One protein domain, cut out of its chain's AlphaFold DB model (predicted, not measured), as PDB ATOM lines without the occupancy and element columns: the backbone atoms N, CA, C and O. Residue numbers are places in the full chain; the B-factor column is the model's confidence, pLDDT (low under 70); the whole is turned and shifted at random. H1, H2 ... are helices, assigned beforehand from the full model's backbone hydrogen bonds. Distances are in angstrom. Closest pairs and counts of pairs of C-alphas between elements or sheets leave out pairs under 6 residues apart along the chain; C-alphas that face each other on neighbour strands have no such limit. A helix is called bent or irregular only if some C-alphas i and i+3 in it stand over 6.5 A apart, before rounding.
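Overview. This is residues 11 to 115 of the 929 residues of an uncharacterized protein of Leucosporidium creatinivorum (UniProt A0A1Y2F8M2). The longest helix, H4, forms a helical hairpin with H3, and H6 lies beside both to complete a three-helix up-and-down bundle, each helix running against the one before it in the chain. H2 crosses the last part of H4 on a side away from H6, the short H1 packs on H2, and H5 makes a small corner between H4 and H6. The printed part has 105 residues with six named helices, H1 to H6 in chain order, and no named strand; the class is all helix. It is compact, with a radius of gyration of the C-alphas of 13.4 A, and elongated, spanning 42 by 26 by 18 A.

Along the chain. H4, residues 65 to 88, is 31.4 A long and ends at C-alpha 88 (-6.687, -46.558, 59.469); it has a kink of 70 degrees near residue 72. H3, residues 45 to 63, is 26.7 A long. H6, residues 97 to 108, is 16.3 A long and ends at C-alpha 108 (-21.519, -47.027, 41.588). H2, residues 31 to 42, measures 16.1 A, H5, residues 90 to 95, 10.1 A, and H1, residues 11 to 15, 6.7 A from C-alpha 11 at (-7.162, -30.659, 57.079). Three helices are irregular: C-alphas 46 and 49 of H3 are 7.0 A apart, 66 and 69 of H4 9.5 A, and 91 and 94 of H5 7.9 A.

Arrangement. H3 is the hub, touching four helices. It touches H4 at a shallow tilt of 24 degrees, opposite ways; their closest C-alphas, of Asp 62 and Gly 71, are 4.1 A apart. H3 touches H6 at a shallow tilt of 19 degrees, the same way, closest at the C-alphas of Leu 56 and Gln 99, 5.8 A. Residues 75 to 82 of H4 touch H6 at a steep tilt of 41 degrees, opposite ways, closest at the C-alphas of Leu 82 and Ala 100, 6.2 A. Residues 81 to 88 of H4 touch H2 at a steep tilt of 57 degrees, closest at the C-alphas of Thr 38 and Leu 85, 5.7 A. H2 and H3 only just touch, only at the corner by their link, with 3 pairs of C-alphas within 8 A; the closest are those of Ala 41 and Leu 48, 5.6 A. Residues 45 to 49 of H3 and H5 only just touch, with 3 pairs, closest at the C-alphas of Pro 49 and Cys 95, 5.7 A. H1 touches H2, closest at the C-alphas of Val 15 and His 33, 5.0 A. H2 and H6 are apart. In H1, H2 and H6 every O i to N i+4 pair is within hydrogen-bond range; in H3 13 of 15 are, in H4 18 of 20, and in H5 0 of 2, beside 1 of 3 O i to N i+3 pairs.

Size, cuts and confidence. The two C-alphas farthest apart, of Gly 43 and Gly 113, are 43.6 A apart. The printed part has no cut. The link from H1 to H2, residues 16 to 30, is long; the other four are tight. The mean pLDDT of the printed part is 86.6, with residues 22 to 24, 65 to 67 and 111 to 114 under 70.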
ATOM      1  N   LEU A  11      -7.831 -29.394  57.390       89.81
ATOM      2  CA  LEU A  11      -7.162 -30.659  57.079       89.81
ATOM      3  C   LEU A  11      -7.787 -31.358  55.870       89.81
ATOM      4  O   LEU A  11      -7.051 -31.776  54.992       89.81
ATOM      5  N   ILE A  12      -9.124 -31.436  55.785       91.00
ATOM      6  CA  ILE A  12      -9.815 -32.022  54.625       91.00
ATOM      7  C   ILE A  12      -9.457 -31.272  53.338       91.00
ATOM      8  O   ILE A  12      -9.169 -31.920  52.341       91.00
ATOM      9  N   LYS A  13      -9.465 -29.931  53.336       89.69
ATOM     10  CA  LYS A  13      -9.139 -29.134  52.139       89.69
ATOM     11  C   LYS A  13      -7.719 -29.390  51.642       89.69
ATOM     12  O   LYS A  13      -7.550 -29.517  50.435       89.69
ATOM     13  N   ASP A  14      -6.761 -29.527  52.554       90.25
ATOM     14  CA  ASP A  14      -5.347 -29.749  52.229       90.25
ATOM     15  C   ASP A  14      -5.088 -31.130  51.590       90.25
ATOM     16  O   ASP A  14      -4.065 -31.331  50.933       90.25
ATOM     17  N   VAL A  15      -6.015 -32.088  51.746       91.94
ATOM     18  CA  VAL A  15      -5.920 -33.406  51.091       91.94
ATOM     19  C   VAL A  15      -6.274 -33.348  49.602       91.94
ATOM     20  O   VAL A  15      -5.760 -34.160  48.829       91.94
ATOM     21  N   TYR A  16      -7.128 -32.411  49.176       90.75
ATOM     22  CA  TYR A  16      -7.545 -32.330  47.775       90.75
ATOM     23  C   TYR A  16      -6.451 -31.684  46.920       90.75
ATOM     24  O   TYR A  16      -5.965 -30.607  47.271       90.75
ATOM     25  N   PRO A  17      -6.097 -32.286  45.773       87.31
ATOM     26  CA  PRO A  17      -5.186 -31.651  44.837       87.31
ATOM     27  C   PRO A  17      -5.814 -30.379  44.233       87.31
ATOM     28  O   PRO A  17      -7.044 -30.261  44.162       87.31
ATOM     29  N   PRO A  18      -4.983 -29.412  43.803       80.19
ATOM     30  CA  PRO A  18      -5.459 -28.160  43.215       80.19
ATOM     31  C   PRO A  18      -6.142 -28.377  41.858       80.19
ATOM     32  O   PRO A  18      -7.090 -27.657  41.534       80.19
ATOM     33  N   ASP A  19      -5.696 -29.384  41.100       82.88
ATOM     34  CA  ASP A  19      -6.323 -29.809  39.853       82.88
ATOM     35  C   ASP A  19      -7.197 -31.048  40.080       82.88
ATOM     36  O   ASP A  19      -6.739 -32.087  40.551       82.88
ATOM     37  N   LEU A  20      -8.482 -30.901  39.768       80.50
ATOM     38  CA  LEU A  20      -9.509 -31.934  39.920       80.50
ATOM     39  C   LEU A  20     -10.182 -32.273  38.585       80.50
ATOM     40  O   LEU A  20     -11.088 -33.102  38.569       80.50
ATOM     41  N   ALA A  21      -9.813 -31.601  37.492       76.31
ATOM     42  CA  ALA A  21     -10.481 -31.731  36.198       76.31
ATOM     43  C   ALA A  21      -9.750 -32.678  35.230       76.31
ATOM     44  O   ALA A  21     -10.170 -32.792  34.077       76.31
ATOM     45  N   THR A  22      -8.690 -33.360  35.679       68.94
ATOM     46  CA  THR A  22      -7.933 -34.317  34.864       68.94
ATOM     47  C   THR A  22      -8.819 -35.464  34.379       68.94
ATOM     48  O   THR A  22      -9.602 -36.043  35.138       68.94
ATOM     49  N   SER A  23      -8.719 -35.772  33.083       58.72
ATOM     50  CA  SER A  23      -9.561 -36.779  32.439       58.72
ATOM     51  C   SER A  23      -9.099 -38.201  32.733       58.72
ATOM     52  O   SER A  23      -9.966 -39.001  33.036       58.72
ATOM     53  N   ASP A  24      -7.796 -38.504  32.712       67.19
ATOM     54  CA  ASP A  24      -7.226 -39.806  33.102       67.19
ATOM     55  C   ASP A  24      -5.705 -39.678  33.366       67.19
ATOM     56  O   ASP A  24      -5.026 -39.020  32.573       67.19
ATOM     57  N   PRO A  25      -5.145 -40.290  34.432       73.75
ATOM     58  CA  PRO A  25      -5.839 -40.981  35.521       73.75
ATOM     59  C   PRO A  25      -6.599 -40.005  36.436       73.75
ATOM     60  O   PRO A  25      -6.247 -38.827  36.558       73.75
ATOM     61  N   LEU A  26      -7.652 -40.498  37.097       83.62
ATOM     62  CA  LEU A  26      -8.392 -39.719  38.094       83.62
ATOM     63  C   LEU A  26      -7.457 -39.155  39.189       83.62
ATOM     64  O   LEU A  26      -6.545 -39.852  39.644       83.62
ATOM     65  N   PRO A  27      -7.704 -37.929  39.685       86.69
ATOM     66  CA  PRO A  27      -6.856 -37.302  40.698       86.69
ATOM     67  C   PRO A  27      -6.873 -38.101  42.007       86.69
ATOM     68  O   PRO A  27      -7.922 -38.587  42.424       86.69
ATOM     69  N   SER A  28      -5.725 -38.232  42.670       87.00
ATOM     70  CA  SER A  28      -5.584 -38.935  43.955       87.00
ATOM     71  C   SER A  28      -5.358 -37.950  45.110       87.00
ATOM     72  O   SER A  28      -4.836 -36.852  44.890       87.00
ATOM     73  N   PRO A  29      -5.746 -38.304  46.348       90.00
ATOM     74  CA  PRO A  29      -5.492 -37.465  47.516       90.00
ATOM     75  C   PRO A  29      -3.989 -37.281  47.762       90.00
ATOM     76  O   PRO A  29      -3.189 -38.189  47.534       90.00
ATOM     77  N   SER A  30      -3.600 -36.123  48.300       91.81
ATOM     78  CA  SER A  30      -2.222 -35.895  48.751       91.81
ATOM     79  C   SER A  30      -1.890 -36.842  49.909       91.81
ATOM     80  O   SER A  30      -2.434 -36.690  51.004       91.81
ATOM     81  N   SER A  31      -0.997 -37.811  49.683       87.81
ATOM     82  CA  SER A  31      -0.654 -38.874  50.646       87.81
ATOM     83  C   SER A  31      -0.194 -38.327  52.001       87.81
ATOM     84  O   SER A  31      -0.657 -38.778  53.048       87.81
ATOM     85  N   ASN A  32       0.642 -37.284  51.989       89.62
ATOM     86  CA  ASN A  32       1.148 -36.625  53.197       89.62
ATOM     87  C   ASN A  32       0.031 -35.968  54.023       89.62
ATOM     88  O   ASN A  32       0.049 -36.020  55.253       89.62
ATOM     89  N   HIS A  33      -0.947 -35.336  53.369       90.44
ATOM     90  CA  HIS A  33      -2.079 -34.713  54.060       90.44
ATOM     91  C   HIS A  33      -3.144 -35.737  54.458       90.44
ATOM     92  O   HIS A  33      -3.737 -35.599  55.528       90.44
ATOM     93  N   LEU A  34      -3.334 -36.794  53.662       91.06
ATOM     94  CA  LEU A  34      -4.201 -37.918  54.004       91.06
ATOM     95  C   LEU A  34      -3.705 -38.616  55.274       91.06
ATOM     96  O   LEU A  34      -4.494 -38.787  56.194       91.06
ATOM     97  N   GLY A  35      -2.402 -38.906  55.381       90.50
ATOM     98  CA  GLY A  35      -1.801 -39.476  56.592       90.50
ATOM     99  C   GLY A  35      -1.980 -38.588  57.832       90.50
ATOM    100  O   GLY A  35      -2.270 -39.074  58.922       90.50
ATOM    101  N   LYS A  36      -1.892 -37.258  57.677       92.06
ATOM    102  CA  LYS A  36      -2.195 -36.310  58.769       92.06
ATOM    103  C   LYS A  36      -3.674 -36.336  59.163       92.06
ATOM    104  O   LYS A  36      -3.988 -36.253  60.351       92.06
ATOM    105  N   LEU A  37      -4.582 -36.426  58.189       91.44
ATOM    106  CA  LEU A  37      -6.023 -36.486  58.429       91.44
ATOM    107  C   LEU A  37      -6.426 -37.800  59.111       91.44
ATOM    108  O   LEU A  37      -7.199 -37.755  60.068       91.44
ATOM    109  N   THR A  38      -5.896 -38.941  58.663       91.62
ATOM    110  CA  THR A  38      -6.152 -40.252  59.280       91.62
ATOM    111  C   THR A  38      -5.574 -40.310  60.691       91.62
ATOM    112  O   THR A  38      -6.296 -40.684  61.609       91.62
ATOM    113  N   PHE A  39      -4.353 -39.812  60.917       91.44
ATOM    114  CA  PHE A  39      -3.774 -39.692  62.260       91.44
ATOM    115  C   PHE A  39      -4.621 -38.799  63.183       91.44
ATOM    116  O   PHE A  39      -4.904 -39.157  64.328       91.44
ATOM    117  N   TYR A  40      -5.089 -37.651  62.681       92.12
ATOM    118  CA  TYR A  40      -5.985 -36.763  63.425       92.12
ATOM    119  C   TYR A  40      -7.322 -37.439  63.768       92.12
ATOM    120  O   TYR A  40      -7.836 -37.256  64.874       92.12
ATOM    121  N   ALA A  41      -7.889 -38.202  62.830       89.56
ATOM    122  CA  ALA A  41      -9.140 -38.929  63.006       89.56
ATOM    123  C   ALA A  41      -8.996 -40.086  64.009       89.56
ATOM    124  O   ALA A  41      -9.807 -40.180  64.933       89.56
ATOM    125  N   ALA A  42      -7.939 -40.893  63.886       88.31
ATOM    126  CA  ALA A  42      -7.631 -42.013  64.775       88.31
ATOM    127  C   ALA A  42      -7.347 -41.545  66.210       88.31
ATOM    128  O   ALA A  42      -7.867 -42.110  67.168       88.31
ATOM    129  N   GLY A  43      -6.601 -40.446  66.374       89.38
ATOM    130  CA  GLY A  43      -6.335 -39.856  67.688       89.38
ATOM    131  C   GLY A  43      -7.542 -39.151  68.321       89.38
ATOM    132  O   GLY A  43      -7.496 -38.790  69.499       89.38
ATOM    133  N   ARG A  44      -8.624 -38.897  67.563       89.75
ATOM    134  CA  ARG A  44      -9.825 -38.188  68.046       89.75
ATOM    135  C   ARG A  44     -11.131 -38.791  67.498       89.75
ATOM    136  O   ARG A  44     -11.854 -38.088  66.778       89.75
ATOM    137  N   PRO A  45     -11.539 -39.999  67.938       86.12
ATOM    138  CA  PRO A  45     -12.750 -40.680  67.452       86.12
ATOM    139  C   PRO A  45     -14.033 -39.832  67.519       86.12
ATOM    140  O   PRO A  45     -14.836 -39.804  66.591       86.12
ATOM    141  N   LYS A  46     -14.189 -38.995  68.558       88.19
ATOM    142  CA  LYS A  46     -15.345 -38.082  68.713       88.19
ATOM    143  C   LYS A  46     -15.492 -37.045  67.584       88.19
ATOM    144  O   LYS A  46     -16.532 -36.396  67.473       88.19
ATOM    145  N   LYS A  47     -14.445 -36.798  66.791       88.94
ATOM    146  CA  LYS A  47     -14.465 -35.858  65.654       88.94
ATOM    147  C   LYS A  47     -14.731 -36.558  64.321       88.94
ATOM    148  O   LYS A  47     -15.047 -35.870  63.354       88.94
ATOM    149  N   LEU A  48     -14.656 -37.882  64.289       89.94
ATOM    150  CA  LEU A  48     -14.758 -38.707  63.093       89.94
ATOM    151  C   LEU A  48     -16.134 -38.590  62.400       89.94
ATOM    152  O   LEU A  48     -16.143 -38.315  61.200       89.94
ATOM    153  N   PRO A  49     -17.282 -38.586  63.117       90.31
ATOM    154  CA  PRO A  49     -18.581 -38.303  62.495       90.31
ATOM    155  C   PRO A  49     -18.650 -36.935  61.800       90.31
ATOM    156  O   PRO A  49     -19.287 -36.791  60.762       90.31
ATOM    157  N   LYS A  50     -17.969 -35.913  62.344       91.00
ATOM    158  CA  LYS A  50     -17.945 -34.563  61.750       91.00
ATOM    159  C   LYS A  50     -17.084 -34.514  60.491       91.00
ATOM    160  O   LYS A  50     -17.461 -33.860  59.529       91.00
ATOM    161  N   VAL A  51     -15.943 -35.207  60.503       92.44
ATOM    162  CA  VAL A  51     -15.084 -35.375  59.318       92.44
ATOM    163  C   VAL A  51     -15.870 -36.080  58.211       92.44
ATOM    164  O   VAL A  51     -15.944 -35.569  57.098       92.44
ATOM    165  N   ALA A  52     -16.522 -37.198  58.539       92.56
ATOM    166  CA  ALA A  52     -17.315 -37.975  57.595       92.56
ATOM    167  C   ALA A  52     -18.518 -37.202  57.037       92.56
ATOM    168  O   ALA A  52     -18.779 -37.279  55.842       92.56
ATOM    169  N   ALA A  53     -19.216 -36.414  57.861       93.00
ATOM    170  CA  ALA A  53     -20.330 -35.581  57.406       93.00
ATOM    171  C   ALA A  53     -19.892 -34.529  56.373       93.00
ATOM    172  O   ALA A  53     -20.554 -34.366  55.353       93.00
ATOM    173  N   VAL A  54     -18.751 -33.864  56.597       94.12
ATOM    174  CA  VAL A  54     -18.189 -32.892  55.641       94.12
ATOM    175  C   VAL A  54     -17.766 -33.578  54.338       94.12
ATOM    176  O   VAL A  54     -17.985 -33.034  53.256       94.12
ATOM    177  N   LEU A  55     -17.168 -34.770  54.427       94.50
ATOM    178  CA  LEU A  55     -16.803 -35.560  53.249       94.50
ATOM    179  C   LEU A  55     -18.043 -36.009  52.469       94.50
ATOM    180  O   LEU A  55     -18.039 -35.925  51.248       94.50
ATOM    181  N   LEU A  56     -19.115 -36.416  53.147       94.12
ATOM    182  CA  LEU A  56     -20.358 -36.808  52.490       94.12
ATOM    183  C   LEU A  56     -21.054 -35.627  51.808       94.12
ATOM    184  O   LEU A  56     -21.427 -35.745  50.647       94.12
ATOM    185  N   GLU A  57     -21.186 -34.479  52.481       94.12
ATOM    186  CA  GLU A  57     -21.764 -33.267  51.877       94.12
ATOM    187  C   GLU A  57     -21.010 -32.886  50.595       94.12
ATOM    188  O   GLU A  57     -21.598 -32.500  49.577       94.12
ATOM    189  N   ARG A  58     -19.684 -33.050  50.622       91.50
ATOM    190  CA  ARG A  58     -18.842 -32.845  49.451       91.50
ATOM    191  C   ARG A  58     -19.051 -33.912  48.381       91.50
ATOM    192  O   ARG A  58     -19.226 -33.534  47.228       91.50
ATOM    193  N   ALA A  59     -19.089 -35.194  48.737       91.50
ATOM    194  CA  ALA A  59     -19.373 -36.285  47.803       91.50
ATOM    195  C   ALA A  59     -20.728 -36.093  47.107       91.50
ATOM    196  O   ALA A  59     -20.824 -36.250  45.896       91.50
ATOM    197  N   GLU A  60     -21.768 -35.686  47.837       91.38
ATOM    198  CA  GLU A  60     -23.089 -35.399  47.275       91.38
ATOM    199  C   GLU A  60     -23.053 -34.219  46.302       91.38
ATOM    200  O   GLU A  60     -23.690 -34.268  45.250       91.38
ATOM    201  N   LYS A  61     -22.304 -33.159  46.633       89.06
ATOM    202  CA  LYS A  61     -22.132 -31.981  45.775       89.06
ATOM    203  C   LYS A  61     -21.348 -32.310  44.506       89.06
ATOM    204  O   LYS A  61     -21.813 -32.000  43.409       89.06
ATOM    205  N   ASP A  62     -20.183 -32.923  44.660       86.19
ATOM    206  CA  ASP A  62     -19.283 -33.298  43.568       86.19
ATOM    207  C   ASP A  62     -19.916 -34.396  42.708       86.19
ATOM    208  O   ASP A  62     -19.768 -34.405  41.488       86.19
ATOM    209  N   GLY A  63     -20.749 -35.225  43.333       80.31
ATOM    210  CA  GLY A  63     -21.565 -36.215  42.677       80.31
ATOM    211  C   GLY A  63     -22.568 -35.623  41.700       80.31
ATOM    212  O   GLY A  63     -22.805 -36.301  40.720       80.31
ATOM    213  N   ARG A  64     -23.176 -34.436  41.895       78.56
ATOM    214  CA  ARG A  64     -24.326 -33.931  41.087       78.56
ATOM    215  C   ARG A  64     -24.063 -33.839  39.572       78.56
ATOM    216  O   ARG A  64     -22.942 -33.643  39.126       78.56
ATOM    217  N   ALA A  65     -25.128 -33.940  38.764       60.78
ATOM    218  CA  ALA A  65     -25.039 -34.081  37.300       60.78
ATOM    219  C   ALA A  65     -24.360 -32.891  36.592       60.78
ATOM    220  O   ALA A  65     -23.740 -33.064  35.550       60.78
ATOM    221  N   ASN A  66     -24.412 -31.703  37.199       59.53
ATOM    222  CA  ASN A  66     -23.824 -30.480  36.648       59.53
ATOM    223  C   ASN A  66     -22.351 -30.272  37.050       59.53
ATOM    224  O   ASN A  66     -21.770 -29.243  36.715       59.53
ATOM    225  N   SER A  67     -21.746 -31.202  37.793       65.56
ATOM    226  CA  SER A  67     -20.420 -31.000  38.388       65.56
ATOM    227  C   SER A  67     -19.253 -31.288  37.423       65.56
ATOM    228  O   SER A  67     -18.115 -30.913  37.711       65.56
ATOM    229  N   GLY A  68     -19.519 -31.882  36.250       77.12
ATOM    230  CA  GLY A  68     -18.539 -32.077  35.168       77.12
ATOM    231  C   GLY A  68     -17.299 -32.895  35.569       77.12
ATOM    232  O   GLY A  68     -17.315 -33.629  36.557       77.12
ATOM    233  N   ALA A  69     -16.196 -32.748  34.822       80.31
ATOM    234  CA  ALA A  69     -14.929 -33.444  35.098       80.31
ATOM    235  C   ALA A  69     -14.367 -33.131  36.499       80.31
ATOM    236  O   ALA A  69     -13.845 -34.015  37.173       80.31
ATOM    237  N   LYS A  70     -14.558 -31.894  36.977       82.12
ATOM    238  CA  LYS A  70     -14.134 -31.451  38.313       82.12
ATOM    239  C   LYS A  70     -14.900 -32.149  39.441       82.12
ATOM    240  O   LYS A  70     -14.312 -32.489  40.462       82.12
ATOM    241  N   GLY A  71     -16.204 -32.356  39.261       84.12
ATOM    242  CA  GLY A  71     -17.045 -33.117  40.184       84.12
ATOM    243  C   GLY A  71     -16.688 -34.593  40.202       84.12
ATOM    244  O   GLY A  71     -16.525 -35.170  41.270       84.12
ATOM    245  N   ARG A  72     -16.461 -35.180  39.021       86.38
ATOM    246  CA  ARG A  72     -15.964 -36.554  38.878       86.38
ATOM    247  C   ARG A  72     -14.652 -36.760  39.650       86.38
ATOM    248  O   ARG A  72     -14.579 -37.652  40.493       86.38
ATOM    249  N   GLY A  73     -13.649 -35.909  39.425       86.31
ATOM    250  CA  GLY A  73     -12.373 -35.969  40.145       86.31
ATOM    251  C   GLY A  73     -12.507 -35.679  41.644       86.31
ATOM    252  O   GLY A  73     -11.904 -36.364  42.466       86.31
ATOM    253  N   GLY A  74     -13.352 -34.716  42.027       89.06
ATOM    254  CA  GLY A  74     -13.653 -34.410  43.430       89.06
ATOM    255  C   GLY A  74     -14.298 -35.580  44.178       89.06
ATOM    256  O   GLY A  74     -13.886 -35.904  45.295       89.06
ATOM    257  N   LEU A  75     -15.254 -36.268  43.550       91.19
ATOM    258  CA  LEU A  75     -15.883 -37.467  44.098       91.19
ATOM    259  C   LEU A  75     -14.864 -38.606  44.243       91.19
ATOM    260  O   LEU A  75     -14.796 -39.213  45.310       91.19
ATOM    261  N   ALA A  76     -14.024 -38.833  43.230       90.69
ATOM    262  CA  ALA A  76     -12.977 -39.855  43.254       90.69
ATOM    263  C   ALA A  76     -11.989 -39.657  44.421       90.69
ATOM    264  O   ALA A  76     -11.742 -40.586  45.190       90.69
ATOM    265  N   VAL A  77     -11.502 -38.426  44.627       93.00
ATOM    266  CA  VAL A  77     -10.635 -38.083  45.769       93.00
ATOM    267  C   VAL A  77     -11.368 -38.286  47.098       93.00
ATOM    268  O   VAL A  77     -10.787 -38.789  48.054       93.00
ATOM    269  N   THR A  78     -12.651 -37.927  47.172       94.88
ATOM    270  CA  THR A  78     -13.450 -38.091  48.399       94.88
ATOM    271  C   THR A  78     -13.611 -39.564  48.783       94.88
ATOM    272  O   THR A  78     -13.485 -39.904  49.960       94.88
ATOM    273  N   ILE A  79     -13.837 -40.443  47.802       94.69
ATOM    274  CA  ILE A  79     -13.917 -41.897  47.995       94.69
ATOM    275  C   ILE A  79     -12.580 -42.450  48.511       94.69
ATOM    276  O   ILE A  79     -12.576 -43.212  49.478       94.69
ATOM    277  N   ASP A  80     -11.449 -42.016  47.950       93.88
ATOM    278  CA  ASP A  80     -10.122 -42.453  48.408       93.88
ATOM    279  C   ASP A  80      -9.807 -41.978  49.833       93.88
ATOM    280  O   ASP A  80      -9.249 -42.732  50.632       93.88
ATOM    281  N   ILE A  81     -10.208 -40.750  50.192       95.19
ATOM    282  CA  ILE A  81     -10.084 -40.243  51.568       95.19
ATOM    283  C   ILE A  81     -10.900 -41.115  52.524       95.19
ATOM    284  O   ILE A  81     -10.395 -41.519  53.573       95.19
ATOM    285  N   LEU A  82     -12.151 -41.427  52.171       95.44
ATOM    286  CA  LEU A  82     -13.007 -42.296  52.977       95.44
ATOM    287  C   LEU A  82     -12.409 -43.702  53.106       95.44
ATOM    288  O   LEU A  82     -12.417 -44.249  54.204       95.44
ATOM    289  N   LYS A  83     -11.807 -44.257  52.048       94.25
ATOM    290  CA  LYS A  83     -11.106 -45.551  52.097       94.25
ATOM    291  C   LYS A  83      -9.896 -45.510  53.037       94.25
ATOM    292  O   LYS A  83      -9.702 -46.435  53.829       94.25
ATOM    293  N   GLY A  84      -9.117 -44.427  53.005       92.56
ATOM    294  CA  GLY A  84      -8.029 -44.180  53.958       92.56
ATOM    295  C   GLY A  84      -8.521 -44.119  55.408       92.56
ATOM    296  O   GLY A  84      -7.912 -44.694  56.303       92.56
ATOM    297  N   LEU A  85      -9.677 -43.495  55.652       93.50
ATOM    298  CA  LEU A  85     -10.296 -43.490  56.981       93.50
ATOM    299  C   LEU A  85     -10.792 -44.881  57.400       93.50
ATOM    300  O   LEU A  85     -10.602 -45.254  58.552       93.50
ATOM    301  N   VAL A  86     -11.398 -45.660  56.500       92.88
ATOM    302  CA  VAL A  86     -11.862 -47.033  56.792       92.88
ATOM    303  C   VAL A  86     -10.698 -47.950  57.179       92.88
ATOM    304  O   VAL A  86     -10.825 -48.743  58.109       92.88
ATOM    305  N   THR A  87      -9.563 -47.831  56.489       90.94
ATOM    306  CA  THR A  87      -8.373 -48.668  56.715       90.94
ATOM    307  C   THR A  87      -7.643 -48.315  58.015       90.94
ATOM    308  O   THR A  87      -7.342 -49.210  58.806       90.94
ATOM    309  N   GLU A  88      -7.425 -47.026  58.283       90.12
ATOM    310  CA  GLU A  88      -6.687 -46.558  59.469       90.12
ATOM    311  C   GLU A  88      -7.557 -46.499  60.740       90.12
ATOM    312  O   GLU A  88      -7.087 -46.792  61.840       90.12
ATOM    313  N   CYS A  89      -8.849 -46.174  60.618       90.06
ATOM    314  CA  CYS A  89      -9.779 -46.015  61.747       90.06
ATOM    315  C   CYS A  89     -10.749 -47.202  61.903       90.06
ATOM    316  O   CYS A  89     -11.901 -47.022  62.304       90.06
ATOM    317  N   ARG A  90     -10.298 -48.425  61.597       88.06
ATOM    318  CA  ARG A  90     -11.126 -49.649  61.550       88.06
ATOM    319  C   ARG A  90     -11.931 -49.964  62.820       88.06
ATOM    320  O   ARG A  90     -13.026 -50.504  62.715       88.06
ATOM    321  N   THR A  91     -11.440 -49.613  64.011       84.25
ATOM    322  CA  THR A  91     -12.157 -49.841  65.286       84.25
ATOM    323  C   THR A  91     -13.378 -48.936  65.455       84.25
ATOM    324  O   THR A  91     -14.331 -49.303  66.131       84.25
ATOM    325  N   GLU A  92     -13.365 -47.770  64.807       87.25
ATOM    326  CA  GLU A  92     -14.394 -46.731  64.905       87.25
ATOM    327  C   GLU A  92     -15.277 -46.676  63.647       87.25
ATOM    328  O   GLU A  92     -16.023 -45.716  63.445       87.25
ATOM    329  N   LEU A  93     -15.207 -47.698  62.781       88.69
ATOM    330  CA  LEU A  93     -15.902 -47.741  61.489       88.69
ATOM    331  C   LEU A  93     -17.406 -47.455  61.623       88.69
ATOM    332  O   LEU A  93     -17.986 -46.729  60.816       88.69
ATOM    333  N   ARG A  94     -18.032 -47.939  62.701       85.75
ATOM    334  CA  ARG A  94     -19.462 -47.733  62.983       85.75
ATOM    335  C   ARG A  94     -19.869 -46.256  63.028       85.75
ATOM    336  O   ARG A  94     -21.010 -45.934  62.713       85.75
ATOM    337  N   CYS A  95     -18.960 -45.354  63.394       87.12
ATOM    338  CA  CYS A  95     -19.243 -43.924  63.497       87.12
ATOM    339  C   CYS A  95     -19.439 -43.228  62.144       87.12
ATOM    340  O   CYS A  95     -19.951 -42.109  62.123       87.12
ATOM    341  N   PHE A  96     -18.991 -43.844  61.046       91.25
ATOM    342  CA  PHE A  96     -18.995 -43.215  59.724       91.25
ATOM    343  C   PHE A  96     -19.294 -44.158  58.548       91.25
ATOM    344  O   PHE A  96     -19.233 -43.739  57.390       91.25
ATOM    345  N   ALA A  97     -19.614 -45.426  58.822       90.81
ATOM    346  CA  ALA A  97     -19.904 -46.424  57.798       90.81
ATOM    347  C   ALA A  97     -21.078 -46.021  56.890       90.81
ATOM    348  O   ALA A  97     -21.020 -46.277  55.691       90.81
ATOM    349  N   ASP A  98     -22.103 -45.346  57.424       91.44
ATOM    350  CA  ASP A  98     -23.252 -44.874  56.633       91.44
ATOM    351  C   ASP A  98     -22.803 -43.878  55.561       91.44
ATOM    352  O   ASP A  98     -23.073 -44.045  54.374       91.44
ATOM    353  N   GLN A  99     -22.016 -42.882  55.967       93.81
ATOM    354  CA  GLN A  99     -21.473 -41.861  55.082       93.81
ATOM    355  C   GLN A  99     -20.556 -42.475  54.020       93.81
ATOM    356  O   GLN A  99     -20.602 -42.071  52.857       93.81
ATOM    357  N   ALA A 100     -19.754 -43.471  54.402       94.44
ATOM    358  CA  ALA A 100     -18.893 -44.189  53.474       94.44
ATOM    359  C   ALA A 100     -19.706 -45.006  52.452       94.44
ATOM    360  O   ALA A 100     -19.443 -44.913  51.255       94.44
ATOM    361  N   LEU A 101     -20.742 -45.732  52.885       94.69
ATOM    362  CA  LEU A 101     -21.624 -46.499  51.997       94.69
ATOM    363  C   LEU A 101     -22.460 -45.598  51.074       94.69
ATOM    364  O   LEU A 101     -22.686 -45.934  49.917       94.69
ATOM    365  N   ARG A 102     -22.885 -44.416  51.527       94.50
ATOM    366  CA  ARG A 102     -23.547 -43.431  50.653       94.50
ATOM    367  C   ARG A 102     -22.597 -42.873  49.589       94.50
ATOM    368  O   ARG A 102     -23.016 -42.646  48.458       94.50
ATOM    369  N   ALA A 103     -21.311 -42.703  49.905       94.12
ATOM    370  CA  ALA A 103     -20.303 -42.351  48.902       94.12
ATOM    371  C   ALA A 103     -20.055 -43.492  47.897       94.12
ATOM    372  O   ALA A 103     -19.885 -43.222  46.708       94.12
ATOM    373  N   VAL A 104     -20.099 -44.756  48.345       95.12
ATOM    374  CA  VAL A 104     -20.088 -45.934  47.456       95.12
ATOM    375  C   VAL A 104     -21.280 -45.896  46.498       95.12
ATOM    376  O   VAL A 104     -21.085 -46.015  45.291       95.12
ATOM    377  N   GLU A 105     -22.499 -45.669  46.999       94.44
ATOM    378  CA  GLU A 105     -23.702 -45.549  46.161       94.44
ATOM    379  C   GLU A 105     -23.520 -44.479  45.074       94.44
ATOM    380  O   GLU A 105     -23.800 -44.735  43.902       94.44
ATOM    381  N   LEU A 106     -22.995 -43.302  45.423       92.00
ATOM    382  CA  LEU A 106     -22.741 -42.223  44.459       92.00
ATOM    383  C   LEU A 106     -21.705 -42.592  43.387       92.00
ATOM    384  O   LEU A 106     -21.822 -42.114  42.262       92.00
ATOM    385  N   GLY A 107     -20.704 -43.409  43.723       89.75
ATOM    386  CA  GLY A 107     -19.668 -43.848  42.783       89.75
ATOM    387  C   GLY A 107     -20.072 -45.032  41.897       89.75
ATOM    388  O   GLY A 107     -19.533 -45.176  40.804       89.75
ATOM    389  N   LEU A 108     -21.023 -45.863  42.339       89.81
ATOM    390  CA  LEU A 108     -21.519 -47.027  41.588       89.81
ATOM    391  C   LEU A 108     -22.779 -46.734  40.761       89.81
ATOM    392  O   LEU A 108     -23.074 -47.448  39.802       89.81
ATOM    393  N   THR A 109     -23.558 -45.717  41.138       85.12
ATOM    394  CA  THR A 109     -24.796 -45.378  40.429       85.12
ATOM    395  C   THR A 109     -24.511 -44.647  39.125       85.12
ATOM    396  O   THR A 109     -23.782 -43.659  39.058       85.12
ATOM    397  N   ARG A 110     -25.154 -45.122  38.059       74.38
ATOM    398  CA  ARG A 110     -25.137 -44.467  36.755       74.38
ATOM    399  C   ARG A 110     -26.280 -43.459  36.686       74.38
ATOM    400  O   ARG A 110     -27.393 -43.764  37.100       74.38
ATOM    401  N   ARG A 111     -26.035 -42.283  36.102       67.56
ATOM    402  CA  ARG A 111     -27.109 -41.348  35.730       67.56
ATOM    403  C   ARG A 111     -27.439 -41.400  34.248       67.56
ATOM    404  O   ARG A 111     -26.593 -41.755  33.423       67.56
ATOM    405  N   ASP A 112     -28.677 -41.036  33.935       55.16
ATOM    406  CA  ASP A 112     -29.228 -41.055  32.583       55.16
ATOM    407  C   ASP A 112     -28.325 -40.313  31.586       55.16
ATOM    408  O   ASP A 112     -27.892 -39.187  31.824       55.16
ATOM    409  N   GLY A 113     -28.006 -40.971  30.469       59.00
ATOM    410  CA  GLY A 113     -27.184 -40.407  29.391       59.00
ATOM    411  C   GLY A 113     -25.662 -40.457  29.595       59.00
ATOM    412  O   GLY A 113     -24.930 -40.239  28.631       59.00
ATOM    413  N   GLN A 114     -25.152 -40.803  30.783       67.31
ATOM    414  CA  GLN A 114     -23.706 -40.886  31.035       67.31
ATOM    415  C   GLN A 114     -23.132 -42.261  30.635       67.31
ATOM    416  O   GLN A 114     -23.781 -43.302  30.819       67.31
ATOM    417  N   ARG A 115     -21.905 -42.279  30.082       72.38
ATOM    418  CA  ARG A 115     -21.101 -43.508  29.923       72.38
ATOM    419  C   ARG A 115     -20.645 -44.009  31.298       72.38
ATOM    420  O   ARG A 115     -20.487 -43.216  32.222       72.38
TER     421      ARG A 115